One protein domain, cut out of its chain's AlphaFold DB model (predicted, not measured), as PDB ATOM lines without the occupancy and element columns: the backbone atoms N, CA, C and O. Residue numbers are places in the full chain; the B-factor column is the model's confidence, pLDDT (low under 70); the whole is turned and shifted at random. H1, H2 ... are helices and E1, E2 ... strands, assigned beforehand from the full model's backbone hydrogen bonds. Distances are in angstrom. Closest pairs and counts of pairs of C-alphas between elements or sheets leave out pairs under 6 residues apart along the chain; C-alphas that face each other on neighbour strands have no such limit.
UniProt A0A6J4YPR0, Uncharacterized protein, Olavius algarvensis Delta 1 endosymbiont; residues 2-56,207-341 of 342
ATOM      1  N   LYS A   2     -73.833-115.982  -4.042       49.34
ATOM      2  CA  LYS A   2     -72.424-115.566  -4.291       49.34
ATOM      3  C   LYS A   2     -72.148-114.987  -5.699       49.34
ATOM      4  O   LYS A   2     -71.193-114.245  -5.877       49.34
ATOM      5  N   ASN A   3     -72.996-115.283  -6.688       57.44
ATOM      6  CA  ASN A   3     -72.793-114.847  -8.078       57.44
ATOM      7  C   ASN A   3     -73.075-113.359  -8.319       57.44
ATOM      8  O   ASN A   3     -72.550-112.814  -9.282       57.44
ATOM      9  N   ASP A   4     -73.900-112.719  -7.487       77.75
ATOM     10  CA  ASP A   4     -74.287-111.320  -7.711       77.75
ATOM     11  C   ASP A   4     -73.117-110.371  -7.415       77.75
ATOM     12  O   ASP A   4     -72.803-109.490  -8.211       77.75
ATOM     13  N   LEU A   5     -72.387-110.613  -6.322       83.88
ATOM     14  CA  LEU A   5     -71.265-109.765  -5.922       83.88
ATOM     15  C   LEU A   5     -70.081-109.865  -6.895       83.88
ATOM     16  O   LEU A   5     -69.553-108.844  -7.323       83.88
ATOM     17  N   ALA A   6     -69.729-111.076  -7.335       87.62
ATOM     18  CA  ALA A   6     -68.685-111.259  -8.341       87.62
ATOM     19  C   ALA A   6     -69.038-110.562  -9.672       87.62
ATOM     20  O   ALA A   6     -68.179-109.946 -10.297       87.62
ATOM     21  N   GLN A   7     -70.312-110.582 -10.091       90.44
ATOM     22  CA  GLN A   7     -70.751-109.825 -11.270       90.44
ATOM     23  C   GLN A   7     -70.736-108.307 -11.053       90.44
ATOM     24  O   GLN A   7     -70.432-107.571 -11.994       90.44
ATOM     25  N   LYS A   8     -71.025-107.826  -9.837       91.25
ATOM     26  CA  LYS A   8     -70.858-106.408  -9.480       91.25
ATOM     27  C   LYS A   8     -69.394-105.981  -9.597       91.25
ATOM     28  O   LYS A   8     -69.127-104.977 -10.250       91.25
ATOM     29  N   TYR A   9     -68.453-106.785  -9.101       92.94
ATOM     30  CA  TYR A   9     -67.020-106.536  -9.286       92.94
ATOM     31  C   TYR A   9     -66.610-106.524 -10.761       92.94
ATOM     32  O   TYR A   9     -65.949-105.590 -11.207       92.94
ATOM     33  N   GLY A  10     -67.087-107.484 -11.558       95.00
ATOM     34  CA  GLY A  10     -66.846-107.476 -13.003       95.00
ATOM     35  C   GLY A  10     -67.378-106.211 -13.681       95.00
ATOM     36  O   GLY A  10     -66.745-105.675 -14.588       95.00
ATOM     37  N   ARG A  11     -68.525-105.690 -13.225       95.12
ATOM     38  CA  ARG A  11     -69.092-104.437 -13.738       95.12
ATOM     39  C   ARG A  11     -68.235-103.227 -13.372       95.12
ATOM     40  O   ARG A  11     -68.079-102.356 -14.223       95.12
ATOM     41  N   LEU A  12     -67.666-103.184 -12.164       95.38
ATOM     42  CA  LEU A  12     -66.714-102.142 -11.768       95.38
ATOM     43  C   LEU A  12     -65.509-102.108 -12.713       95.38
ATOM     44  O   LEU A  12     -65.214-101.060 -13.282       95.38
ATOM     45  N   VAL A  13     -64.877-103.261 -12.945       97.00
ATOM     46  CA  VAL A  13     -63.702-103.376 -13.825       97.00
ATOM     47  C   VAL A  13     -64.046-102.999 -15.266       97.00
ATOM     48  O   VAL A  13     -63.327-102.233 -15.900       97.00
ATOM     49  N   VAL A  14     -65.175-103.485 -15.790       96.94
ATOM     50  CA  VAL A  14     -65.630-103.148 -17.147       96.94
ATOM     51  C   VAL A  14     -65.894-101.648 -17.297       96.94
ATOM     52  O   VAL A  14     -65.535-101.070 -18.322       96.94
ATOM     53  N   ASN A  15     -66.518-101.005 -16.310       95.75
ATOM     54  CA  ASN A  15     -66.758 -99.563 -16.347       95.75
ATOM     55  C   ASN A  15     -65.442 -98.778 -16.290       95.75
ATOM     56  O   ASN A  15     -65.275 -97.848 -17.071       95.75
ATOM     57  N   PHE A  16     -64.511 -99.192 -15.427       96.75
ATOM     58  CA  PHE A  16     -63.183 -98.590 -15.296       96.75
ATOM     59  C   PHE A  16     -62.384 -98.653 -16.606       96.75
ATOM     60  O   PHE A  16     -61.846 -97.647 -17.054       96.75
ATOM     61  N   VAL A  17     -62.368 -99.810 -17.276       96.88
ATOM     62  CA  VAL A  17     -61.671 -99.998 -18.563       96.88
ATOM     63  C   VAL A  17     -62.321 -99.219 -19.712       96.88
ATOM     64  O   VAL A  17     -61.634 -98.781 -20.627       96.88
ATOM     65  N   ASN A  18     -63.647 -99.064 -19.704       96.50
ATOM     66  CA  ASN A  18     -64.376 -98.392 -20.784       96.50
ATOM     67  C   ASN A  18     -64.474 -96.863 -20.626       96.50
ATOM     68  O   ASN A  18     -65.080 -96.219 -21.492       96.50
ATOM     69  N   ALA A  19     -63.984 -96.305 -19.519       95.81
ATOM     70  CA  ALA A  19     -64.022 -94.872 -19.250       95.81
ATOM     71  C   ALA A  19     -63.160 -94.087 -20.252       95.81
ATOM     72  O   ALA A  19     -62.168 -94.601 -20.765       95.81
ATOM     73  N   GLY A  20     -63.562 -92.848 -20.550       91.12
ATOM     74  CA  GLY A  20     -62.909 -92.031 -21.585       91.12
ATOM     75  C   GLY A  20     -61.567 -91.423 -21.165       91.12
ATOM     76  O   GLY A  20     -60.762 -91.082 -22.023       91.12
ATOM     77  N   GLY A  21     -61.330 -91.307 -19.859       92.81
ATOM     78  CA  GLY A  21     -60.110 -90.768 -19.268       92.81
ATOM     79  C   GLY A  21     -59.952 -91.233 -17.823       92.81
ATOM     80  O   GLY A  21     -60.855 -91.857 -17.263       92.81
ATOM     81  N   THR A  22     -58.808 -90.927 -17.222       94.00
ATOM     82  CA  THR A  22     -58.423 -91.377 -15.875       94.00
ATOM     83  C   THR A  22     -59.344 -90.828 -14.784       94.00
ATOM     84  O   THR A  22     -59.722 -91.574 -13.882       94.00
ATOM     85  N   ASP A  23     -59.770 -89.567 -14.900       93.00
ATOM     86  CA  ASP A  23     -60.730 -88.944 -13.978       93.00
ATOM     87  C   ASP A  23     -62.081 -89.667 -13.997       93.00
ATOM     88  O   ASP A  23     -62.574 -90.105 -12.958       93.00
ATOM     89  N   ASP A  24     -62.664 -89.853 -15.185       93.81
ATOM     90  CA  ASP A  24     -63.935 -90.570 -15.354       93.81
ATOM     91  C   ASP A  24     -63.821 -92.020 -14.864       93.81
ATOM     92  O   ASP A  24     -64.711 -92.526 -14.177       93.81
ATOM     93  N   ALA A  25     -62.690 -92.673 -15.145       94.06
ATOM     94  CA  ALA A  25     -62.425 -94.033 -14.702       94.06
ATOM     95  C   ALA A  25     -62.482 -94.146 -13.184       94.06
ATOM     96  O   ALA A  25     -63.236 -94.966 -12.657       94.06
ATOM     97  N   VAL A  26     -61.722 -93.306 -12.480       92.88
ATOM     98  CA  VAL A  26     -61.620 -93.361 -11.023       92.88
ATOM     99  C   VAL A  26     -62.915 -92.897 -10.368       92.88
ATOM    100  O   VAL A  26     -63.450 -93.614  -9.526       92.88
ATOM    101  N   LEU A  27     -63.488 -91.766 -10.780       92.19
ATOM    102  CA  LEU A  27     -64.716 -91.248 -10.170       92.19
ATOM    103  C   LEU A  27     -65.910 -92.186 -10.392       92.19
ATOM    104  O   LEU A  27     -66.679 -92.446  -9.464       92.19
ATOM    105  N   SER A  28     -66.057 -92.757 -11.591       90.88
ATOM    106  CA  SER A  28     -67.105 -93.749 -11.859       90.88
ATOM    107  C   SER A  28     -66.871 -95.044 -11.079       90.88
ATOM    108  O   SER A  28     -67.830 -95.644 -10.581       90.88
ATOM    109  N   PHE A  29     -65.615 -95.471 -10.926       91.88
ATOM    110  CA  PHE A  29     -65.255 -96.631 -10.114       91.88
ATOM    111  C   PHE A  29     -65.595 -96.403  -8.634       91.88
ATOM    112  O   PHE A  29     -66.344 -97.194  -8.062       91.88
ATOM    113  N   LEU A  30     -65.169 -95.280  -8.049       89.62
ATOM    114  CA  LEU A  30     -65.440 -94.880  -6.661       89.62
ATOM    115  C   LEU A  30     -66.934 -94.751  -6.363       89.62
ATOM    116  O   LEU A  30     -67.411 -95.271  -5.356       89.62
ATOM    117  N   ARG A  31     -67.707 -94.142  -7.268       88.94
ATOM    118  CA  ARG A  31     -69.166 -94.036  -7.114       88.94
ATOM    119  C   ARG A  31     -69.835 -95.405  -6.993       88.94
ATOM    120  O   ARG A  31     -70.782 -95.575  -6.234       88.94
ATOM    121  N   ASN A  32     -69.365 -96.383  -7.764       87.75
ATOM    122  CA  ASN A  32     -69.954 -97.720  -7.784       87.75
ATOM    123  C   ASN A  32     -69.352 -98.654  -6.711       87.75
ATOM    124  O   ASN A  32     -69.974 -99.664  -6.367       87.75
ATOM    125  N   LEU A  33     -68.171 -98.328  -6.173       86.75
ATOM    126  CA  LEU A  33     -67.510 -99.072  -5.096       86.75
ATOM    127  C   LEU A  33     -68.354 -99.112  -3.824       86.75
ATOM    128  O   LEU A  33     -68.466-100.170  -3.204       86.75
ATOM    129  N   GLN A  34     -69.012 -97.998  -3.492       81.88
ATOM    130  CA  GLN A  34     -69.877 -97.873  -2.318       81.88
ATOM    131  C   GLN A  34     -70.902 -99.017  -2.219       81.88
ATOM    132  O   GLN A  34     -71.039 -99.655  -1.176       81.88
ATOM    133  N   GLY A  35     -71.560 -99.359  -3.334       77.12
ATOM    134  CA  GLY A  35     -72.553-100.439  -3.391       77.12
ATOM    135  C   GLY A  35     -71.975-101.861  -3.380       77.12
ATOM    136  O   GLY A  35     -72.736-102.825  -3.274       77.12
ATOM    137  N   CYS A  36     -70.654-102.012  -3.516       83.00
ATOM    138  CA  CYS A  36     -69.969-103.306  -3.560       83.00
ATOM    139  C   CYS A  36     -69.223-103.644  -2.260       83.00
ATOM    140  O   CYS A  36     -69.019-104.827  -1.988       83.00
ATOM    141  N   PHE A  37     -68.834-102.634  -1.476       79.00
ATOM    142  CA  PHE A  37     -68.028-102.788  -0.256       79.00
ATOM    143  C   PHE A  37     -68.701-102.256   1.012       79.00
ATOM    144  O   PHE A  37     -68.074-102.235   2.065       79.00
ATOM    145  N   SER A  38     -69.982-101.883   0.938       75.38
ATOM    146  CA  SER A  38     -70.751-101.404   2.098       75.38
ATOM    147  C   SER A  38     -70.118-100.186   2.787       75.38
ATOM    148  O   SER A  38     -70.201-100.061   4.006       75.38
ATOM    149  N   PHE A  39     -69.494 -99.296   2.010       82.94
ATOM    150  CA  PHE A  39     -68.950 -98.033   2.516       82.94
ATOM    151  C   PHE A  39     -70.049 -97.080   2.984       82.94
ATOM    152  O   PHE A  39     -71.231 -97.259   2.664       82.94
ATOM    153  N   SER A  40     -69.642 -96.060   3.741       84.81
ATOM    154  CA  SER A  40     -70.534 -95.046   4.292       84.81
ATOM    155  C   SER A  40     -71.382 -94.368   3.206       84.81
ATOM    156  O   SER A  40     -71.019 -94.326   2.026       84.81
ATOM    157  N   HIS A  41     -72.549 -93.831   3.585       85.00
ATOM    158  CA  HIS A  41     -73.445 -93.145   2.644       85.00
ATOM    159  C   HIS A  41     -72.753 -91.956   1.944       85.00
ATOM    160  O   HIS A  41     -72.984 -91.710   0.758       85.00
ATOM    161  N   ASP A  42     -71.848 -91.279   2.650       87.00
ATOM    162  CA  ASP A  42     -71.179 -90.067   2.173       87.00
ATOM    163  C   ASP A  42     -69.797 -90.331   1.560       87.00
ATOM    164  O   ASP A  42     -69.137 -89.386   1.117       87.00
ATOM    165  N   PHE A  43     -69.384 -91.603   1.467       87.62
ATOM    166  CA  PHE A  43     -68.095 -92.050   0.928       87.62
ATOM    167  C   PHE A  43     -67.714 -91.316  -0.359       87.62
ATOM    168  O   PHE A  43     -66.685 -90.645  -0.428       87.62
ATOM    169  N   TYR A  44     -68.573 -91.400  -1.380       89.94
ATOM    170  CA  TYR A  44     -68.274 -90.835  -2.691       89.94
ATOM    171  C   TYR A  44     -68.140 -89.311  -2.643       89.94
ATOM    172  O   TYR A  44     -67.220 -88.764  -3.244       89.94
ATOM    173  N   ASN A  45     -69.020 -88.624  -1.911       88.69
ATOM    174  CA  ASN A  45     -68.981 -87.166  -1.802       88.69
ATOM    175  C   ASN A  45     -67.723 -86.693  -1.062       88.69
ATOM    176  O   ASN A  45     -67.091 -85.728  -1.489       88.69
ATOM    177  N   SER A  46     -67.333 -87.398   0.003       86.88
ATOM    178  CA  SER A  46     -66.115 -87.120   0.772       86.88
ATOM    179  C   SER A  46     -64.855 -87.287  -0.081       86.88
ATOM    180  O   SER A  46     -63.984 -86.418  -0.108       86.88
ATOM    181  N   ILE A  47     -64.783 -88.385  -0.831       86.88
ATOM    182  CA  ILE A  47     -63.612 -88.741  -1.631       86.88
ATOM    183  C   ILE A  47     -63.493 -87.924  -2.908       86.88
ATOM    184  O   ILE A  47     -62.390 -87.521  -3.266       86.88
ATOM    185  N   LYS A  48     -64.606 -87.658  -3.595       88.94
ATOM    186  CA  LYS A  48     -64.607 -86.914  -4.860       88.94
ATOM    187  C   LYS A  48     -63.879 -85.575  -4.724       88.94
ATOM    188  O   LYS A  48     -63.158 -85.191  -5.633       88.94
ATOM    189  N   ASN A  49     -64.043 -84.898  -3.590       85.12
ATOM    190  CA  ASN A  49     -63.430 -83.593  -3.336       85.12
ATOM    191  C   ASN A  49     -61.936 -83.673  -2.979       85.12
ATOM    192  O   ASN A  49     -61.256 -82.655  -2.994       85.12
ATOM    193  N   ARG A  50     -61.432 -84.863  -2.634       86.69
ATOM    194  CA  ARG A  50     -60.020 -85.116  -2.297       86.69
ATOM    195  C   ARG A  50     -59.253 -85.783  -3.433       86.69
ATOM    196  O   ARG A  50     -58.039 -85.931  -3.334       86.69
ATOM    197  N   PHE A  51     -59.958 -86.253  -4.461       87.75
ATOM    198  CA  PHE A  51     -59.341 -86.916  -5.593       87.75
ATOM    199  C   PHE A  51     -58.493 -85.900  -6.377       87.75
ATOM    200  O   PHE A  51     -59.040 -84.883  -6.813       87.75
ATOM    201  N   PRO A  52     -57.185 -86.156  -6.567       87.19
ATOM    202  CA  PRO A  52     -56.324 -85.281  -7.353       87.19
ATOM    203  C   PRO A  52     -56.687 -85.430  -8.835       87.19
ATOM    204  O   PRO A  52     -56.199 -86.334  -9.503       87.19
ATOM    205  N   SER A  53     -57.610 -84.593  -9.313       87.62
ATOM    206  CA  SER A  53     -58.040 -84.552 -10.714       87.62
ATOM    207  C   SER A  53     -57.034 -83.772 -11.552       87.62
ATOM    208  O   SER A  53     -56.511 -82.748 -11.116       87.62
ATOM    209  N   ALA A  54     -56.845 -84.196 -12.801       81.00
ATOM    210  CA  ALA A  54     -55.945 -83.535 -13.741       81.00
ATOM    211  C   ALA A  54     -56.291 -82.048 -13.968       81.00
ATOM    212  O   ALA A  54     -55.425 -81.265 -14.345       81.00
ATOM    213  N   GLY A  55     -57.548 -81.646 -13.738       76.31
ATOM    214  CA  GLY A  55     -58.018 -80.276 -13.951       76.31
ATOM    215  C   GLY A  55     -57.978 -79.349 -12.729       76.31
ATOM    216  O   GLY A  55     -58.394 -78.199 -12.855       76.31
ATOM    217  N   SER A  56     -57.542 -79.799 -11.545       74.12
ATOM    218  CA  SER A  56     -57.776 -79.042 -10.300       74.12
ATOM    219  C   SER A  56     -56.867 -77.824 -10.081       74.12
ATOM    220  O   SER A  56     -57.230 -76.952  -9.297       74.12
ATOM    221  N   GLU A 207     -46.832 -84.136 -10.180       88.31
ATOM    222  CA  GLU A 207     -47.181 -85.283  -9.334       88.31
ATOM    223  C   GLU A 207     -48.578 -85.838  -9.671       88.31
ATOM    224  O   GLU A 207     -48.762 -87.059  -9.749       88.31
ATOM    225  N   ILE A 208     -49.554 -84.959  -9.937       89.94
ATOM    226  CA  ILE A 208     -50.901 -85.342 -10.390       89.94
ATOM    227  C   ILE A 208     -50.858 -85.999 -11.778       89.94
ATOM    228  O   ILE A 208     -51.499 -87.029 -12.001       89.94
ATOM    229  N   PHE A 209     -50.083 -85.468 -12.724       89.00
ATOM    230  CA  PHE A 209     -49.932 -86.085 -14.044       89.00
ATOM    231  C   PHE A 209     -49.296 -87.473 -13.968       89.00
ATOM    232  O   PHE A 209     -49.815 -88.419 -14.570       89.00
ATOM    233  N   ASP A 210     -48.225 -87.631 -13.190       89.31
ATOM    234  CA  ASP A 210     -47.575 -88.925 -12.977       89.31
ATOM    235  C   ASP A 210     -48.546 -89.935 -12.354       89.31
ATOM    236  O   ASP A 210     -48.605 -91.102 -12.760       89.31
ATOM    237  N   PHE A 211     -49.373 -89.486 -11.411       92.12
ATOM    238  CA  PHE A 211     -50.459 -90.279 -10.847       92.12
ATOM    239  C   PHE A 211     -51.470 -90.743 -11.897       92.12
ATOM    240  O   PHE A 211     -51.779 -91.937 -11.971       92.12
ATOM    241  N   HIS A 212     -51.952 -89.848 -12.759       93.50
ATOM    242  CA  HIS A 212     -52.865 -90.230 -13.835       93.50
ATOM    243  C   HIS A 212     -52.213 -91.157 -14.857       93.50
ATOM    244  O   HIS A 212     -52.858 -92.106 -15.300       93.50
ATOM    245  N   LYS A 213     -50.929 -90.974 -15.175       93.19
ATOM    246  CA  LYS A 213     -50.173 -91.902 -16.030       93.19
ATOM    247  C   LYS A 213     -50.159 -93.314 -15.441       93.19
ATOM    248  O   LYS A 213     -50.372 -94.292 -16.159       93.19
ATOM    249  N   LYS A 214     -49.989 -93.433 -14.121       94.44
ATOM    250  CA  LYS A 214     -50.074 -94.713 -13.400       94.44
ATOM    251  C   LYS A 214     -51.490 -95.302 -13.432       94.44
ATOM    252  O   LYS A 214     -51.630 -96.500 -13.666       94.44
ATOM    253  N   ILE A 215     -52.542 -94.493 -13.273       95.19
ATOM    254  CA  ILE A 215     -53.937 -94.954 -13.431       95.19
ATOM    255  C   ILE A 215     -54.188 -95.463 -14.854       95.19
ATOM    256  O   ILE A 215     -54.761 -96.540 -15.027       95.19
ATOM    257  N   ALA A 216     -53.736 -94.726 -15.869       96.19
ATOM    258  CA  ALA A 216     -53.871 -95.112 -17.268       96.19
ATOM    259  C   ALA A 216     -53.165 -96.447 -17.549       96.19
ATOM    260  O   ALA A 216     -53.717 -97.300 -18.244       96.19
ATOM    261  N   ALA A 217     -51.992 -96.682 -16.951       95.94
ATOM    262  CA  ALA A 217     -51.314 -97.973 -17.031       95.94
ATOM    263  C   ALA A 217     -52.157 -99.110 -16.421       95.94
ATOM    264  O   ALA A 217     -52.302-100.159 -17.046       95.94
ATOM    265  N   ILE A 218     -52.790 -98.893 -15.258       96.50
ATOM    266  CA  ILE A 218     -53.704 -99.876 -14.643       96.50
ATOM    267  C   ILE A 218     -54.912-100.148 -15.556       96.50
ATOM    268  O   ILE A 218     -55.313-101.304 -15.715       96.50
ATOM    269  N   GLN A 219     -55.492 -99.112 -16.174       96.50
ATOM    270  CA  GLN A 219     -56.589 -99.264 -17.139       96.50
ATOM    271  C   GLN A 219     -56.166-100.089 -18.357       96.50
ATOM    272  O   GLN A 219     -56.901-101.000 -18.749       96.50
ATOM    273  N   THR A 220     -54.994 -99.810 -18.930       97.00
ATOM    274  CA  THR A 220     -54.440-100.565 -20.062       97.00
ATOM    275  C   THR A 220     -54.199-102.023 -19.689       97.00
ATOM    276  O   THR A 220     -54.702-102.908 -20.380       97.00
ATOM    277  N   ASP A 221     -53.537-102.291 -18.560       97.19
ATOM    278  CA  ASP A 221     -53.274-103.654 -18.078       97.19
ATOM    279  C   ASP A 221     -54.586-104.435 -17.849       97.19
ATOM    280  O   ASP A 221     -54.701-105.616 -18.211       97.19
ATOM    281  N   CYS A 222     -55.623-103.782 -17.308       97.06
ATOM    282  CA  CYS A 222     -56.956-104.375 -17.172       97.06
ATOM    283  C   CYS A 222     -57.603-104.651 -18.534       97.06
ATOM    284  O   CYS A 222     -58.129-105.742 -18.758       97.06
ATOM    285  N   SER A 223     -57.577-103.677 -19.445       97.12
ATOM    286  CA  SER A 223     -58.150-103.788 -20.791       97.12
ATOM    287  C   SER A 223     -57.538-104.948 -21.569       97.12
ATOM    288  O   SER A 223     -58.256-105.762 -22.157       97.12
ATOM    289  N   ASP A 224     -56.215-105.070 -21.504       96.75
ATOM    290  CA  ASP A 224     -55.454-106.125 -22.153       96.75
ATOM    291  C   ASP A 224     -55.758-107.495 -21.547       96.75
ATOM    292  O   ASP A 224     -55.992-108.453 -22.289       96.75
ATOM    293  N   THR A 225     -55.881-107.572 -20.219       97.44
ATOM    294  CA  THR A 225     -56.328-108.788 -19.528       97.44
ATOM    295  C   THR A 225     -57.718-109.215 -20.007       97.44
ATOM    296  O   THR A 225     -57.898-110.346 -20.463       97.44
ATOM    297  N   LEU A 226     -58.705-108.310 -19.989       97.75
ATOM    298  CA  LEU A 226     -60.061-108.614 -20.459       97.75
ATOM    299  C   LEU A 226     -60.074-109.005 -21.944       97.75
ATOM    300  O   LEU A 226     -60.781-109.939 -22.326       97.75
ATOM    301  N   ARG A 227     -59.273-108.337 -22.787       97.56
ATOM    302  CA  ARG A 227     -59.124-108.659 -24.214       97.56
ATOM    303  C   ARG A 227     -58.646-110.095 -24.394       97.56
ATOM    304  O   ARG A 227     -59.320-110.856 -25.087       97.56
ATOM    305  N   MET A 228     -57.531-110.464 -23.766       97.00
ATOM    306  CA  MET A 228     -56.937-111.798 -23.892       97.00
ATOM    307  C   MET A 228     -57.897-112.889 -23.400       97.00
ATOM    308  O   MET A 228     -58.087-113.891 -24.089       97.00
ATOM    309  N   ILE A 229     -58.607-112.649 -22.293       95.62
ATOM    310  CA  ILE A 229     -59.640-113.566 -21.787       95.62
ATOM    311  C   ILE A 229     -60.780-113.729 -22.800       95.62
ATOM    312  O   ILE A 229     -61.182-114.849 -23.106       95.62
ATOM    313  N   THR A 230     -61.290-112.635 -23.382       95.25
ATOM    314  CA  THR A 230     -62.359-112.724 -24.400       95.25
ATOM    315  C   THR A 230     -61.924-113.418 -25.691       95.25
ATOM    316  O   THR A 230     -62.778-113.899 -26.433       95.25
ATOM    317  N   GLN A 231     -60.617-113.491 -25.952       95.06
ATOM    318  CA  GLN A 231     -60.017-114.233 -27.064       95.06
ATOM    319  C   GLN A 231     -59.763-115.712 -26.727       95.06
ATOM    320  O   GLN A 231     -59.274-116.446 -27.580       95.06
ATOM    321  N   GLY A 232     -60.091-116.159 -25.510       93.12
ATOM    322  CA  GLY A 232     -59.899-117.540 -25.071       93.12
ATOM    323  C   GLY A 232     -58.462-117.880 -24.674       93.12
ATOM    324  O   GLY A 232     -58.125-119.059 -24.610       93.12
ATOM    325  N   ARG A 233     -57.608-116.878 -24.413       93.69
ATOM    326  CA  ARG A 233     -56.248-117.116 -23.908       93.69
ATOM    327  C   ARG A 233     -56.309-117.758 -22.508       93.69
ATOM    328  O   ARG A 233     -57.074-117.271 -21.669       93.69
ATOM    329  N   PRO A 234     -55.500-118.794 -22.229       91.75
ATOM    330  CA  PRO A 234     -55.326-119.326 -20.879       91.75
ATOM    331  C   PRO A 234     -54.801-118.263 -19.906       91.75
ATOM    332  O   PRO A 234     -54.025-117.397 -20.292       91.75
ATOM    333  N   PHE A 235     -55.180-118.336 -18.627       91.56
ATOM    334  CA  PHE A 235     -54.802-117.320 -17.628       91.56
ATOM    335  C   PHE A 235     -53.292-117.220 -17.373       91.56
ATOM    336  O   PHE A 235     -52.801-116.121 -17.129       91.56
ATOM    337  N   HIS A 236     -52.559-118.333 -17.448       89.12
ATOM    338  CA  HIS A 236     -51.105-118.340 -17.258       89.12
ATOM    339  C   HIS A 236     -50.348-117.626 -18.391       89.12
ATOM    340  O   HIS A 236     -49.235-117.164 -18.169       89.12
ATOM    341  N   ASP A 237     -50.977-117.457 -19.559       91.56
ATOM    342  CA  ASP A 237     -50.407-116.759 -20.718       91.56
ATOM    343  C   ASP A 237     -50.684-115.245 -20.710       91.56
ATOM    344  O   ASP A 237     -50.419-114.567 -21.703       91.56
ATOM    345  N   ILE A 238     -51.276-114.695 -19.642       92.06
ATOM    346  CA  ILE A 238     -51.664-113.280 -19.555       92.06
ATOM    347  C   ILE A 238     -50.741-112.559 -18.555       92.06
ATOM    348  O   ILE A 238     -51.005-112.589 -17.350       92.06
ATOM    349  N   PRO A 239     -49.685-111.850 -19.010       91.75
ATOM    350  CA  PRO A 239     -48.690-111.249 -18.114       91.75
ATOM    351  C   PRO A 239     -49.276-110.226 -17.133       91.75
ATOM    352  O   PRO A 239     -48.918-110.204 -15.958       91.75
ATOM    353  N   ALA A 240     -50.216-109.392 -17.591       93.44
ATOM    354  CA  ALA A 240     -50.880-108.403 -16.740       93.44
ATOM    355  C   ALA A 240     -51.716-109.060 -15.624       93.44
ATOM    356  O   ALA A 240     -51.755-108.558 -14.500       93.44
ATOM    357  N   LEU A 241     -52.315-110.229 -15.884       94.31
ATOM    358  CA  LEU A 241     -53.075-110.972 -14.879       94.31
ATOM    359  C   LEU A 241     -52.169-111.493 -13.758       94.31
ATOM    360  O   LEU A 241     -52.562-111.441 -12.594       94.31
ATOM    361  N   ALA A 242     -50.947-111.929 -14.081       91.75
ATOM    362  CA  ALA A 242     -49.966-112.341 -13.077       91.75
ATOM    363  C   ALA A 242     -49.614-111.193 -12.111       91.75
ATOM    364  O   ALA A 242     -49.551-111.409 -10.900       91.75
ATOM    365  N   LYS A 243     -49.481-109.955 -12.617       93.62
ATOM    366  CA  LYS A 243     -49.278-108.762 -11.774       93.62
ATOM    367  C   LYS A 243     -50.460-108.531 -10.829       93.62
ATOM    368  O   LYS A 243     -50.259-108.330  -9.633       93.62
ATOM    369  N   PHE A 244     -51.695-108.599 -11.336       94.94
ATOM    370  CA  PHE A 244     -52.892-108.443 -10.501       94.94
ATOM    371  C   PHE A 244     -53.027-109.549  -9.450       94.94
ATOM    372  O   PHE A 244     -53.410-109.260  -8.320       94.94
ATOM    373  N   LEU A 245     -52.668-110.792  -9.785       92.38
ATOM    374  CA  LEU A 245     -52.633-111.902  -8.829       92.38
ATOM    375  C   LEU A 245     -51.606-111.668  -7.716       92.38
ATOM    376  O   LEU A 245     -51.916-111.906  -6.551       92.38
ATOM    377  N   ALA A 246     -50.412-111.166  -8.042       91.56
ATOM    378  CA  ALA A 246     -49.404-110.835  -7.037       91.56
ATOM    379  C   ALA A 246     -49.917-109.769  -6.052       91.56
ATOM    380  O   ALA A 246     -49.829-109.958  -4.841       91.56
ATOM    381  N   ILE A 247     -50.534-108.699  -6.563       91.44
ATOM    382  CA  ILE A 247     -51.118-107.623  -5.744       91.44
ATOM    383  C   ILE A 247     -52.260-108.154  -4.875       91.44
ATOM    384  O   ILE A 247     -52.331-107.851  -3.685       91.44
ATOM    385  N   TYR A 248     -53.137-108.972  -5.462       89.56
ATOM    386  CA  TYR A 248     -54.235-109.625  -4.757       89.56
ATOM    387  C   TYR A 248     -53.722-110.471  -3.580       89.56
ATOM    388  O   TYR A 248     -54.253-110.375  -2.476       89.56
ATOM    389  N   ASN A 249     -52.673-111.268  -3.799       86.69
ATOM    390  CA  ASN A 249     -52.112-112.170  -2.789       86.69
ATOM    391  C   ASN A 249     -51.359-111.434  -1.668       86.69
ATOM    392  O   ASN A 249     -51.266-111.953  -0.558       86.69
ATOM    393  N   GLN A 250     -50.822-110.240  -1.936       85.56
ATOM    394  CA  GLN A 250     -50.087-109.442  -0.947       85.56
ATOM    395  C   GLN A 250     -50.991-108.709   0.048       85.56
ATOM    396  O   GLN A 250     -50.533-108.305   1.114       85.56
ATOM    397  N   ALA A 251     -52.264-108.504  -0.274       72.31
ATOM    398  CA  ALA A 251     -53.108-107.557   0.445       72.31
ATOM    399  C   ALA A 251     -53.785-108.097   1.725       72.31
ATOM    400  O   ALA A 251     -54.768-107.534   2.203       72.31
ATOM    401  N   GLY A 252     -53.210-109.139   2.327       65.81
ATOM    402  CA  GLY A 252     -53.590-109.634   3.649       65.81
ATOM    403  C   GLY A 252     -54.861-110.497   3.687       65.81
ATOM    404  O   GLY A 252     -55.537-110.700   2.674       65.81
ATOM    405  N   PRO A 253     -55.177-111.077   4.862       63.00
ATOM    406  CA  PRO A 253     -56.295-111.997   5.019       63.00
ATOM    407  C   PRO A 253     -57.648-111.282   4.901       63.00
ATOM    408  O   PRO A 253     -57.841-110.164   5.373       63.00
ATOM    409  N   HIS A 254     -58.618-111.969   4.297       69.75
ATOM    410  CA  HIS A 254     -59.986-111.481   4.160       69.75
ATOM    411  C   HIS A 254     -60.658-111.187   5.514       69.75
ATOM    412  O   HIS A 254     -60.527-111.964   6.461       69.75
ATOM    413  N   ARG A 255     -61.463-110.119   5.579       68.25
ATOM    414  CA  ARG A 255     -62.293-109.774   6.745       68.25
ATOM    415  C   ARG A 255     -63.690-110.386   6.613       68.25
ATOM    416  O   ARG A 255     -64.225-110.511   5.512       68.25
ATOM    417  N   LEU A 256     -64.296-110.744   7.746       67.31
ATOM    418  CA  LEU A 256     -65.714-111.100   7.827       67.31
ATOM    419  C   LEU A 256     -66.549-109.858   8.157       67.31
ATOM    420  O   LEU A 256     -66.277-109.169   9.139       67.31
ATOM    421  N   VAL A 257     -67.574-109.591   7.351       67.81
ATOM    422  CA  VAL A 257     -68.564-108.524   7.577       67.81
ATOM    423  C   VAL A 257     -69.978-109.100   7.579       67.81
ATOM    424  O   VAL A 257     -70.233-110.131   6.957       67.81
ATOM    425  N   ILE A 258     -70.916-108.449   8.270       69.31
ATOM    426  CA  ILE A 258     -72.333-108.836   8.252       69.31
ATOM    427  C   ILE A 258     -73.004-108.140   7.064       69.31
ATOM    428  O   ILE A 258     -73.129-106.919   7.033       69.31
ATOM    429  N   GLY A 259     -73.425-108.916   6.069       64.19
ATOM    430  CA  GLY A 259     -74.174-108.439   4.911       64.19
ATOM    431  C   GLY A 259     -75.688-108.394   5.136       64.19
ATOM    432  O   GLY A 259     -76.218-108.876   6.141       64.19
ATOM    433  N   SER A 260     -76.408-107.870   4.140       59.00
ATOM    434  CA  SER A 260     -77.876-107.823   4.121       59.00
ATOM    435  C   SER A 260     -78.492-109.204   4.392       59.00
ATOM    436  O   SER A 260     -78.147-110.182   3.719       59.00
ATOM    437  N   GLY A 261     -79.423-109.274   5.347       69.88
ATOM    438  CA  GLY A 261     -80.055-110.528   5.771       69.88
ATOM    439  C   GLY A 261     -79.257-111.323   6.814       69.88
ATOM    440  O   GLY A 261     -79.405-112.541   6.871       69.88
ATOM    441  N   ASN A 262     -78.412-110.651   7.606       69.38
ATOM    442  CA  ASN A 262     -77.661-111.211   8.739       69.38
ATOM    443  C   ASN A 262     -76.719-112.371   8.360       69.38
ATOM    444  O   ASN A 262     -76.630-113.386   9.048       69.38
ATOM    445  N   ARG A 263     -76.037-112.246   7.214       65.25
ATOM    446  CA  ARG A 263     -75.109-113.266   6.700       65.25
ATOM    447  C   ARG A 263     -73.668-112.792   6.810       65.25
ATOM    448  O   ARG A 263     -73.376-111.673   6.406       65.25
ATOM    449  N   LEU A 264     -72.766-113.661   7.263       67.50
ATOM    450  CA  LEU A 264     -71.329-113.392   7.229       67.50
ATOM    451  C   LEU A 264     -70.809-113.469   5.787       67.50
ATOM    452  O   LEU A 264     -71.021-114.463   5.088       67.50
ATOM    453  N   LEU A 265     -70.138-112.410   5.343       63.47
ATOM    454  CA  LEU A 265     -69.497-112.292   4.040       63.47
ATOM    455  C   LEU A 265     -67.991-112.131   4.231       63.47
ATOM    456  O   LEU A 265     -67.546-111.296   5.011       63.47
ATOM    457  N   THR A 266     -67.218-112.919   3.493       65.50
ATOM    458  CA  THR A 266     -65.769-112.759   3.371       65.50
ATOM    459  C   THR A 266     -65.498-111.719   2.290       65.50
ATOM    460  O   THR A 266     -65.874-111.930   1.137       65.50
ATOM    461  N   VAL A 267     -64.888-110.596   2.658       68.12
ATOM    462  CA  VAL A 267     -64.531-109.510   1.736       68.12
ATOM    463  C   VAL A 267     -63.061-109.148   1.908       68.12
ATOM    464  O   VAL A 267     -62.475-109.366   2.971       68.12
ATOM    465  N   PHE A 268     -62.440-108.612   0.858       73.62
ATOM    466  CA  PHE A 268     -61.167-107.910   1.013       73.62
ATOM    467  C   PHE A 268     -61.290-106.870   2.122       73.62
ATOM    468  O   PHE A 268     -62.303-106.162   2.148       73.62
ATOM    469  N   PRO A 269     -60.295-106.748   3.008       68.75
ATOM    470  CA  PRO A 269     -60.295-105.722   4.034       68.75
ATOM    471  C   PRO A 269     -59.942-104.361   3.412       68.75
ATOM    472  O   PRO A 269     -58.917-103.791   3.758       68.75
ATOM    473  N   ILE A 270     -60.755-103.851   2.474       77.00
ATOM    474  CA  ILE A 270     -60.675-102.425   2.138       77.00
ATOM    475  C   ILE A 270     -61.267-101.692   3.331       77.00
ATOM    476  O   ILE A 270     -62.432-101.914   3.679       77.00
ATOM    477  N   ASP A 271     -60.469-100.847   3.955       76.12
ATOM    478  CA  ASP A 271     -60.915 -99.979   5.024       76.12
ATOM    479  C   ASP A 271     -61.077 -98.571   4.458       76.12
ATOM    480  O   ASP A 271     -60.121 -97.950   4.001       76.12
ATOM    481  N   GLU A 272     -62.314 -98.070   4.471       78.38
ATOM    482  CA  GLU A 272     -62.643 -96.732   3.972       78.38
ATOM    483  C   GLU A 272     -61.723 -95.656   4.571       78.38
ATOM    484  O   GLU A 272     -61.310 -94.734   3.869       78.38
ATOM    485  N   HIS A 273     -61.359 -95.785   5.847       76.44
ATOM    486  CA  HIS A 273     -60.512 -94.815   6.521       76.44
ATOM    487  C   HIS A 273     -59.025 -95.068   6.248       76.44
ATOM    488  O   HIS A 273     -58.304 -94.128   5.936       76.44
ATOM    489  N   ALA A 274     -58.535 -96.303   6.297       76.19
ATOM    490  CA  ALA A 274     -57.117 -96.563   6.057       76.19
ATOM    491  C   ALA A 274     -56.718 -96.315   4.589       76.19
ATOM    492  O   ALA A 274     -55.688 -95.692   4.326       76.19
ATOM    493  N   ASP A 275     -57.549 -96.758   3.641       77.88
ATOM    494  CA  ASP A 275     -57.242 -96.712   2.209       77.88
ATOM    495  C   ASP A 275     -57.567 -95.353   1.566       77.88
ATOM    496  O   ASP A 275     -56.955 -95.004   0.557       77.88
ATOM    497  N   PHE A 276     -58.500 -94.573   2.136       75.50
ATOM    498  CA  PHE A 276     -58.940 -93.296   1.550       75.50
ATOM    499  C   PHE A 276     -58.936 -92.082   2.498       75.50
ATOM    500  O   PHE A 276     -59.204 -90.966   2.041       75.50
ATOM    501  N   ALA A 277     -58.629 -92.231   3.795       68.94
ATOM    502  CA  ALA A 277     -58.425 -91.065   4.671       68.94
ATOM    503  C   ALA A 277     -56.988 -90.528   4.638       68.94
ATOM    504  O   ALA A 277     -56.764 -89.401   5.079       68.94
ATOM    505  N   THR A 278     -56.029 -91.292   4.113       64.94
ATOM    506  CA  THR A 278     -54.636 -90.853   3.991       64.94
ATOM    507  C   THR A 278     -54.488 -89.790   2.900       64.94
ATOM    508  O   THR A 278     -54.987 -89.921   1.783       64.94
ATOM    509  N   GLN A 279     -53.809 -88.692   3.241       66.06
ATOM    510  CA  GLN A 279     -53.504 -87.615   2.305       66.06
ATOM    511  C   GLN A 279     -52.241 -87.989   1.530       66.06
ATOM    512  O   GLN A 279     -51.158 -88.065   2.101       66.06
ATOM    513  N   GLY A 280     -52.381 -88.262   0.235       76.50
ATOM    514  CA  GLY A 280     -51.223 -88.454  -0.629       76.50
ATOM    515  C   GLY A 280     -51.526 -89.232  -1.898       76.50
ATOM    516  O   GLY A 280     -52.168 -90.282  -1.879       76.50
ATOM    517  N   ILE A 281     -50.989 -88.737  -3.008       85.25
ATOM    518  CA  ILE A 281     -51.087 -89.342  -4.339       85.25
ATOM    519  C   ILE A 281     -50.630 -90.816  -4.348       85.25
ATOM    520  O   ILE A 281     -51.249 -91.664  -4.992       85.25
ATOM    521  N   GLN A 282     -49.573 -91.149  -3.600       84.38
ATOM    522  CA  GLN A 282     -49.056 -92.522  -3.534       84.38
ATOM    523  C   GLN A 282     -50.036 -93.477  -2.841       84.38
ATOM    524  O   GLN A 282     -50.244 -94.594  -3.315       84.38
ATOM    525  N   ALA A 283     -50.682 -93.038  -1.755       84.81
ATOM    526  CA  ALA A 283     -51.683 -93.840  -1.057       84.81
ATOM    527  C   ALA A 283     -52.898 -94.106  -1.960       84.81
ATOM    528  O   ALA A 283     -53.309 -95.257  -2.110       84.81
ATOM    529  N   TRP A 284     -53.375 -93.072  -2.666       86.75
ATOM    530  CA  TRP A 284     -54.419 -93.194  -3.690       86.75
ATOM    531  C   TRP A 284     -54.081 -94.241  -4.748       86.75
ATOM    532  O   TRP A 284     -54.916 -95.082  -5.085       86.75
ATOM    533  N   GLN A 285     -52.856 -94.206  -5.274       88.94
ATOM    534  CA  GLN A 285     -52.415 -95.147  -6.298       88.94
ATOM    535  C   GLN A 285     -52.449 -96.589  -5.781       88.94
ATOM    536  O   GLN A 285     -53.001 -97.467  -6.447       88.94
ATOM    537  N   VAL A 286     -51.873 -96.832  -4.600       88.44
ATOM    538  CA  VAL A 286     -51.809 -98.166  -3.989       88.44
ATOM    539  C   VAL A 286     -53.212 -98.697  -3.701       88.44
ATOM    540  O   VAL A 286     -53.510 -99.843  -4.051       88.44
ATOM    541  N   ALA A 287     -54.088 -97.868  -3.127       88.50
ATOM    542  CA  ALA A 287     -55.474 -98.224  -2.851       88.50
ATOM    543  C   ALA A 287     -56.214 -98.598  -4.143       88.50
ATOM    544  O   ALA A 287     -56.721 -99.712  -4.269       88.50
ATOM    545  N   LEU A 288     -56.208 -97.726  -5.157       90.75
ATOM    546  CA  LEU A 288     -56.881 -97.991  -6.434       90.75
ATOM    547  C   LEU A 288     -56.382 -99.283  -7.086       90.75
ATOM    548  O   LEU A 288     -57.190-100.111  -7.507       90.75
ATOM    549  N   GLN A 289     -55.066 -99.490  -7.130       92.38
ATOM    550  CA  GLN A 289     -54.479-100.673  -7.747       92.38
ATOM    551  C   GLN A 289     -54.896-101.966  -7.030       92.38
ATOM    552  O   GLN A 289     -55.278-102.935  -7.689       92.38
ATOM    553  N   ARG A 290     -54.876-101.978  -5.691       90.62
ATOM    554  CA  ARG A 290     -55.308-103.126  -4.876       90.62
ATOM    555  C   ARG A 290     -56.778-103.454  -5.089       90.62
ATOM    556  O   ARG A 290     -57.131-104.616  -5.278       90.62
ATOM    557  N   ILE A 291     -57.631-102.435  -5.102       91.25
ATOM    558  CA  ILE A 291     -59.078-102.610  -5.221       91.25
ATOM    559  C   ILE A 291     -59.454-103.083  -6.628       91.25
ATOM    560  O   ILE A 291     -60.263-103.999  -6.776       91.25
ATOM    561  N   VAL A 292     -58.831-102.514  -7.665       94.81
ATOM    562  CA  VAL A 292     -59.003-102.969  -9.052       94.81
ATOM    563  C   VAL A 292     -58.546-104.422  -9.203       94.81
ATOM    564  O   VAL A 292     -59.296-105.229  -9.757       94.81
ATOM    565  N   ALA A 293     -57.375-104.778  -8.660       94.38
ATOM    566  CA  ALA A 293     -56.880-106.154  -8.655       94.38
ATOM    567  C   ALA A 293     -57.881-107.098  -7.974       94.38
ATOM    568  O   ALA A 293     -58.260-108.121  -8.544       94.38
ATOM    569  N   TYR A 294     -58.376-106.725  -6.794       92.06
ATOM    570  CA  TYR A 294     -59.372-107.502  -6.068       92.06
ATOM    571  C   TYR A 294     -60.652-107.721  -6.871       92.06
ATOM    572  O   TYR A 294     -61.075-108.863  -7.059       92.06
ATOM    573  N   CYS A 295     -61.247-106.652  -7.407       93.50
ATOM    574  CA  CYS A 295     -62.463-106.765  -8.202       93.50
ATOM    575  C   CYS A 295     -62.265-107.631  -9.454       93.50
ATOM    576  O   CYS A 295     -63.154-108.411  -9.802       93.50
ATOM    577  N   LEU A 296     -61.110-107.525 -10.116       95.69
ATOM    578  CA  LEU A 296     -60.780-108.346 -11.277       95.69
ATOM    579  C   LEU A 296     -60.673-109.827 -10.897       95.69
ATOM    580  O   LEU A 296     -61.353-110.657 -11.500       95.69
ATOM    581  N   ILE A 297     -59.870-110.168  -9.889       94.06
ATOM    582  CA  ILE A 297     -59.644-111.565  -9.502       94.06
ATOM    583  C   ILE A 297     -60.926-112.208  -8.957       94.06
ATOM    584  O   ILE A 297     -61.286-113.302  -9.393       94.06
ATOM    585  N   GLU A 298     -61.677-111.533  -8.083       91.75
ATOM    586  CA  GLU A 298     -62.958-112.052  -7.578       91.75
ATOM    587  C   GLU A 298     -63.995-112.267  -8.685       91.75
ATOM    588  O   GLU A 298     -64.790-113.210  -8.631       91.75
ATOM    589  N   PHE A 299     -63.995-111.415  -9.713       94.31
ATOM    590  CA  PHE A 299     -64.845-111.615 -10.880       94.31
ATOM    591  C   PHE A 299     -64.444-112.861 -11.678       94.31
ATOM    592  O   PHE A 299     -65.332-113.589 -12.130       94.31
ATOM    593  N   LEU A 300     -63.141-113.111 -11.837       94.19
ATOM    594  CA  LEU A 300     -62.603-114.210 -12.644       94.19
ATOM    595  C   LEU A 300     -62.642-115.578 -11.947       94.19
ATOM    596  O   LEU A 300     -62.695-116.588 -12.644       94.19
ATOM    597  N   LYS A 301     -62.660-115.632 -10.607       91.12
ATOM    598  CA  LYS A 301     -62.697-116.895  -9.839       91.12
ATOM    599  C   LYS A 301     -63.823-117.851 -10.273       91.12
ATOM    600  O   LYS A 301     -63.554-119.039 -10.438       91.12
ATOM    601  N   PRO A 302     -65.087-117.415 -10.448       91.12
ATOM    602  CA  PRO A 302     -66.142-118.305 -10.917       91.12
ATOM    603  C   PRO A 302     -66.089-118.423 -12.444       91.12
ATOM    604  O   PRO A 302     -66.470-117.486 -13.140       91.12
ATOM    605  N   GLU A 303     -65.736-119.594 -12.976       87.25
ATOM    606  CA  GLU A 303     -65.594-119.831 -14.429       87.25
ATOM    607  C   GLU A 303     -66.788-119.338 -15.260       87.25
ATOM    608  O   GLU A 303     -66.638-118.721 -16.314       87.25
ATOM    609  N   LYS A 304     -68.011-119.536 -14.754       90.94
ATOM    610  CA  LYS A 304     -69.232-119.078 -15.429       90.94
ATOM    611  C   LYS A 304     -69.260-117.569 -15.697       90.94
ATOM    612  O   LYS A 304     -69.906-117.153 -16.652       90.94
ATOM    613  N   ASN A 305     -68.586-116.749 -14.887       92.56
ATOM    614  CA  ASN A 305     -68.535-115.297 -15.062       92.56
ATOM    615  C   ASN A 305     -67.776-114.908 -16.330       92.56
ATOM    616  O   ASN A 305     -68.161-113.948 -16.998       92.56
ATOM    617  N   ILE A 306     -66.766-115.693 -16.708       92.19
ATOM    618  CA  ILE A 306     -65.983-115.491 -17.930       92.19
ATOM    619  C   ILE A 306     -66.905-115.544 -19.153       92.19
ATOM    620  O   ILE A 306     -66.805-114.705 -20.045       92.19
ATOM    621  N   ALA A 307     -67.888-116.452 -19.162       93.19
ATOM    622  CA  ALA A 307     -68.856-116.550 -20.252       93.19
ATOM    623  C   ALA A 307     -69.701-115.274 -20.424       93.19
ATOM    624  O   ALA A 307     -70.150-114.986 -21.538       93.19
ATOM    625  N   HIS A 308     -69.920-114.510 -19.346       95.75
ATOM    626  CA  HIS A 308     -70.647-113.242 -19.375       95.75
ATOM    627  C   HIS A 308     -69.799-112.079 -19.902       95.75
ATOM    628  O   HIS A 308     -70.374-111.136 -20.442       95.75
ATOM    629  N   LEU A 309     -68.470-112.128 -19.796       97.12
ATOM    630  CA  LEU A 309     -67.593-111.093 -20.337       97.12
ATOM    631  C   LEU A 309     -67.582-111.145 -21.871       97.12
ATOM    632  O   LEU A 309     -67.250-112.165 -22.476       97.12
ATOM    633  N   LYS A 310     -67.943-110.036 -22.519       96.81
ATOM    634  CA  LYS A 310     -67.994-109.913 -23.982       96.81
ATOM    635  C   LYS A 310     -67.448-108.566 -24.440       96.81
ATOM    636  O   LYS A 310     -67.461-107.592 -23.691       96.81
ATOM    637  N   LYS A 311     -67.038-108.497 -25.708       96.69
ATOM    638  CA  LYS A 311     -66.712-107.252 -26.414       96.69
ATOM    639  C   LYS A 311     -67.840-106.916 -27.388       96.69
ATOM    640  O   LYS A 311     -68.314-107.787 -28.117       96.69
ATOM    641  N   CYS A 312     -68.336-105.683 -27.359       96.38
ATOM    642  CA  CYS A 312     -69.438-105.261 -28.216       96.38
ATOM    643  C   CYS A 312     -68.981-105.153 -29.673       96.38
ATOM    644  O   CYS A 312     -67.996-104.483 -29.953       96.38
ATOM    645  N   LEU A 313     -69.746-105.737 -30.599       94.50
ATOM    646  CA  LEU A 313     -69.404-105.721 -32.029       94.50
ATOM    647  C   LEU A 313     -69.506-104.343 -32.705       94.50
ATOM    648  O   LEU A 313     -69.002-104.189 -33.808       94.50
ATOM    649  N   THR A 314     -70.169-103.362 -32.083       95.38
ATOM    650  CA  THR A 314     -70.384-102.034 -32.689       95.38
ATOM    651  C   THR A 314     -69.423-100.989 -32.133       95.38
ATOM    652  O   THR A 314     -68.833-100.232 -32.889       95.38
ATOM    653  N   CYS A 315     -69.277-100.915 -30.808       94.94
ATOM    654  CA  CYS A 315     -68.462 -99.885 -30.155       94.94
ATOM    655  C   CYS A 315     -67.151-100.417 -29.572       94.94
ATOM    656  O   CYS A 315     -66.445 -99.670 -28.906       94.94
ATOM    657  N   SER A 316     -66.857-101.711 -29.741       94.56
ATOM    658  CA  SER A 316     -65.650-102.373 -29.224       94.56
ATOM    659  C   SER A 316     -65.452-102.311 -27.702       94.56
ATOM    660  O   SER A 316     -64.433-102.786 -27.210       94.56
ATOM    661  N   ARG A 317     -66.419-101.798 -26.934       96.62
ATOM    662  CA  ARG A 317     -66.371-101.752 -25.464       96.62
ATOM    663  C   ARG A 317     -66.654-103.113 -24.842       96.62
ATOM    664  O   ARG A 317     -67.459-103.889 -25.373       96.62
ATOM    665  N   PHE A 318     -66.051-103.381 -23.690       97.81
ATOM    666  CA  PHE A 318     -66.374-104.566 -22.896       97.81
ATOM    667  C   PHE A 318     -67.753-104.424 -22.249       97.81
ATOM    668  O   PHE A 318     -68.198-103.321 -21.942       97.81
ATOM    669  N   PHE A 319     -68.458-105.530 -22.039       97.44
ATOM    670  CA  PHE A 319     -69.708-105.551 -21.286       97.44
ATOM    671  C   PHE A 319     -69.949-106.926 -20.663       97.44
ATOM    672  O   PHE A 319     -69.438-107.939 -21.142       97.44
ATOM    673  N   LEU A 320     -70.768-106.959 -19.609       96.62
ATOM    674  CA  LEU A 320     -71.267-108.201 -19.027       96.62
ATOM    675  C   LEU A 320     -72.635-108.536 -19.630       96.62
ATOM    676  O   LEU A 320     -73.623-107.839 -19.396       96.62
ATOM    677  N   ALA A 321     -72.690-109.592 -20.434       95.69
ATOM    678  CA  ALA A 321     -73.898-110.070 -21.084       95.69
ATOM    679  C   ALA A 321     -74.848-110.723 -20.075       95.69
ATOM    680  O   ALA A 321     -74.469-111.663 -19.385       95.69
ATOM    681  N   SER A 322     -76.120-110.330 -20.053       92.19
ATOM    682  CA  SER A 322     -77.145-111.048 -19.279       92.19
ATOM    683  C   SER A 322     -77.458-112.417 -19.894       92.19
ATOM    684  O   SER A 322     -77.833-113.348 -19.189       92.19
ATOM    685  N   ARG A 323     -77.286-112.549 -21.218       92.81
ATOM    686  CA  ARG A 323     -77.466-113.801 -21.973       92.81
ATOM    687  C   ARG A 323     -76.179-114.140 -22.739       92.81
ATOM    688  O   ARG A 323     -76.081-113.793 -23.919       92.81
ATOM    689  N   PRO A 324     -75.199-114.815 -22.110       92.25
ATOM    690  CA  PRO A 324     -73.835-114.956 -22.637       92.25
ATOM    691  C   PRO A 324     -73.746-115.673 -23.992       92.25
ATOM    692  O   PRO A 324     -72.844-115.395 -24.778       92.25
ATOM    693  N   LYS A 325     -74.701-116.564 -24.292       93.12
ATOM    694  CA  LYS A 325     -74.749-117.316 -25.555       93.12
ATOM    695  C   LYS A 325     -75.249-116.497 -26.756       93.12
ATOM    696  O   LYS A 325     -74.938-116.844 -27.886       93.12
ATOM    697  N   ILE A 326     -76.042-115.444 -26.532       93.56
ATOM    698  CA  ILE A 326     -76.820-114.783 -27.603       93.56
ATOM    699  C   ILE A 326     -76.495-113.288 -27.715       93.56
ATOM    700  O   ILE A 326     -76.538-112.713 -28.802       93.56
ATOM    701  N   GLN A 327     -76.181-112.625 -26.602       94.12
ATOM    702  CA  GLN A 327     -76.020-111.176 -26.575       94.12
ATOM    703  C   GLN A 327     -74.671-110.742 -27.171       94.12
ATOM    704  O   GLN A 327     -73.617-111.003 -26.601       94.12
ATOM    705  N   LYS A 328     -74.725-110.023 -28.301       94.25
ATOM    706  CA  LYS A 328     -73.550-109.509 -29.040       94.25
ATOM    707  C   LYS A 328     -73.287-108.004 -28.853       94.25
ATOM    708  O   LYS A 328     -72.248-107.496 -29.271       94.25
ATOM    709  N   TYR A 329     -74.228-107.279 -28.245       95.44
ATOM    710  CA  TYR A 329     -74.179-105.821 -28.099       95.44
ATOM    711  C   TYR A 329     -74.348-105.403 -26.639       95.44
ATOM    712  O   TYR A 329     -75.137-106.006 -25.904       95.44
ATOM    713  N   CYS A 330     -73.637-104.347 -26.241       93.69
ATOM    714  CA  CYS A 330     -73.681-103.826 -24.876       93.69
ATOM    715  C   CYS A 330     -75.007-103.120 -24.556       93.69
ATOM    716  O   CYS A 330     -75.468-103.173 -23.420       93.69
ATOM    717  N   ASN A 331     -75.650-102.494 -25.547       93.12
ATOM    718  CA  ASN A 331     -76.919-101.791 -25.375       93.12
ATOM    719  C   ASN A 331     -77.767-101.780 -26.664       93.12
ATOM    720  O   ASN A 331     -77.323-102.201 -27.737       93.12
ATOM    721  N   LYS A 332     -79.016-101.296 -26.548       91.81
ATOM    722  CA  LYS A 332     -79.972-101.206 -27.668       91.81
ATOM    723  C   LYS A 332     -79.458-100.315 -28.805       91.81
ATOM    724  O   LYS A 332     -79.590-100.693 -29.962       91.81
ATOM    725  N   GLN A 333     -78.827 -99.183 -28.489       92.94
ATOM    726  CA  GLN A 333     -78.298 -98.255 -29.495       92.94
ATOM    727  C   GLN A 333     -77.224 -98.916 -30.374       92.94
ATOM    728  O   GLN A 333     -77.274 -98.806 -31.595       92.94
ATOM    729  N   CYS A 334     -76.301 -99.680 -29.780       92.62
ATOM    730  CA  CYS A 334     -75.278-100.419 -30.522       92.62
ATOM    731  C   CYS A 334     -75.876-101.507 -31.420       92.62
ATOM    732  O   CYS A 334     -75.365-101.741 -32.514       92.62
ATOM    733  N   ARG A 335     -76.968-102.150 -30.982       90.62
ATOM    734  CA  ARG A 335     -77.706-103.120 -31.800       90.62
ATOM    735  C   ARG A 335     -78.352-102.454 -33.019       90.62
ATOM    736  O   ARG A 335     -78.290-103.020 -34.101       90.62
ATOM    737  N   LEU A 336     -78.958-101.279 -32.838       89.81
ATOM    738  CA  LEU A 336     -79.656-100.552 -33.906       89.81
ATOM    739  C   LEU A 336     -78.693 -99.937 -34.929       89.81
ATOM    740  O   LEU A 336     -78.955-100.030 -36.119       89.81
ATOM    741  N   LYS A 337     -77.548 -99.386 -34.497       84.94
ATOM    742  CA  LYS A 337     -76.558 -98.780 -35.409       84.94
ATOM    743  C   LYS A 337     -76.067 -99.743 -36.494       84.94
ATOM    744  O   LYS A 337     -75.938 -99.333 -37.639       84.94
ATOM    745  N   ARG A 338     -75.864-101.027 -36.167       69.56
ATOM    746  CA  ARG A 338     -75.473-102.036 -37.165       69.56
ATOM    747  C   ARG A 338     -76.546-102.240 -38.234       69.56
ATOM    748  O   ARG A 338     -76.197-102.389 -39.395       69.56
ATOM    749  N   ASN A 339     -77.822-102.243 -37.853       63.28
ATOM    750  CA  ASN A 339     -78.919-102.464 -38.798       63.28
ATOM    751  C   ASN A 339     -79.077-101.315 -39.807       63.28
ATOM    752  O   ASN A 339     -79.719-101.521 -40.823       63.28
ATOM    753  N   ASN A 340     -78.488-100.148 -39.531       60.03
ATOM    754  CA  ASN A 340     -78.486 -98.989 -40.428       60.03
ATOM    755  C   ASN A 340     -77.169 -98.843 -41.218       60.03
ATOM    756  O   ASN A 340     -76.996 -97.856 -41.921       60.03
ATOM    757  N   SER A 341     -76.210 -99.758 -41.027       55.12
ATOM    758  CA  SER A 341     -74.898 -99.763 -41.709       55.12
ATOM    759  C   SER A 341     -74.776-100.898 -42.739       55.12
ATOM    760  O   SER A 341     -73.680-101.163 -43.227       55.12
TER     761      SER A 341
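What this domain is: This is residues 2 to 56 and 207 to 341 of the 342 residues of an uncharacterized protein of Olavius algarvensis Delta 1 endosymbiont (UniProt A0A6J4YPR0). Two long helices, H4 and H7, lie side by side as the core, with the helical hairpin of H1 and H2 crossing them on one side and H5 crossing them on the other. The small strand hairpin of E1 and E2 lies at one end, while E3 and E4, and beyond them H9, lie at the other. The printed part has 190 residues, with nine named helices and four named strands in the order H1 H2 H3 H4 H5 E1 E2 H6 H7 H8 E3 E4 H9. It is mostly helix, with two antiparallel two-stranded sheets, and is compact: radius of gyration of the C-alphas 17.0 A, spans 50 by 42 by 34 A.

Where its parts are: H1, residues 2 to 18, begins with C-alpha 2 at (-72.424, -115.566, -4.291) and is 25.1 A long. H2 is residues 22 to 37, 21.6 A, with a kink of 31 degrees near residue 31; H3 is residues 43 to 48. H4, residues 207 to 230, is 34.8 A long and begins with C-alpha 207 at (-47.181, -85.283, -9.334). H5 is residues 239 to 250, E1 255 to 259, E2 263 to 267 and H6 272 to 276. H7, residues 281 to 300, is 28.6 A long. H8 is residues 303 to 308, E3 309 to 311, E4 318 to 320. H9, residues 332 to 339, ends with C-alpha 339 at (-78.919, -102.464, -38.798).

How they stand to each other: The hubs H4 and H7 touch, Phe 211 to Ile 281 at 6.6 A between C-alphas, at a shallow tilt of 9 degrees, the same way. H1 touches H7 at a steep tilt of 52 degrees, closest C-alphas Ala 6 and Phe 299, 4.6 A. H1 and H2 are a hairpin, closest C-alphas Phe 16 and Ala 25, 4.7 A. H2 and H3 are another, C-alphas of Arg 31 and Tyr 44 at 5.5 A. H5 touches H7, about perpendicular at 75 degrees, C-alphas of Phe 244 and Ala 293 at 5.0 A. H6 touches H7, C-alphas of Asp 275 and Ala 287 at 5.6 A. In the E1 and E2 hairpin N 257 and O 265 are 2.9 A apart; in that of E3 and E4 N 319 and O 310 are 2.8 A apart, both within hydrogen-bond range. The closest C-alphas of H1 and E4 are those of Val 14 and Phe 318, 6.0 A. H8 is close to H1 but not clearly touching, C-alphas of Gln 7 and Asn 305 at 7.0 A; H9 touches no helix. Every O i to N i+4 pair is within range in H3, H4, H5, H6 and H7, against 12 of 13 in H1, 9 of 12 in H2, 2 of 4 in H9 and 0 of 2 in H8, where 3 of 3 O i to N i+3 pairs are.

The domain as a whole: The C-alphas of Pro 253 and Asn 340, the two farthest apart, are 52.2 A apart. Residues 57 to 206 are not printed; C-alphas 56 and 207 are 12.3 A apart across the cut. The link from E4 to H9, 11 residues, is long. Mean pLDDT of the printed part is 87.0, with 26 residues under 70, among them 252 to 267.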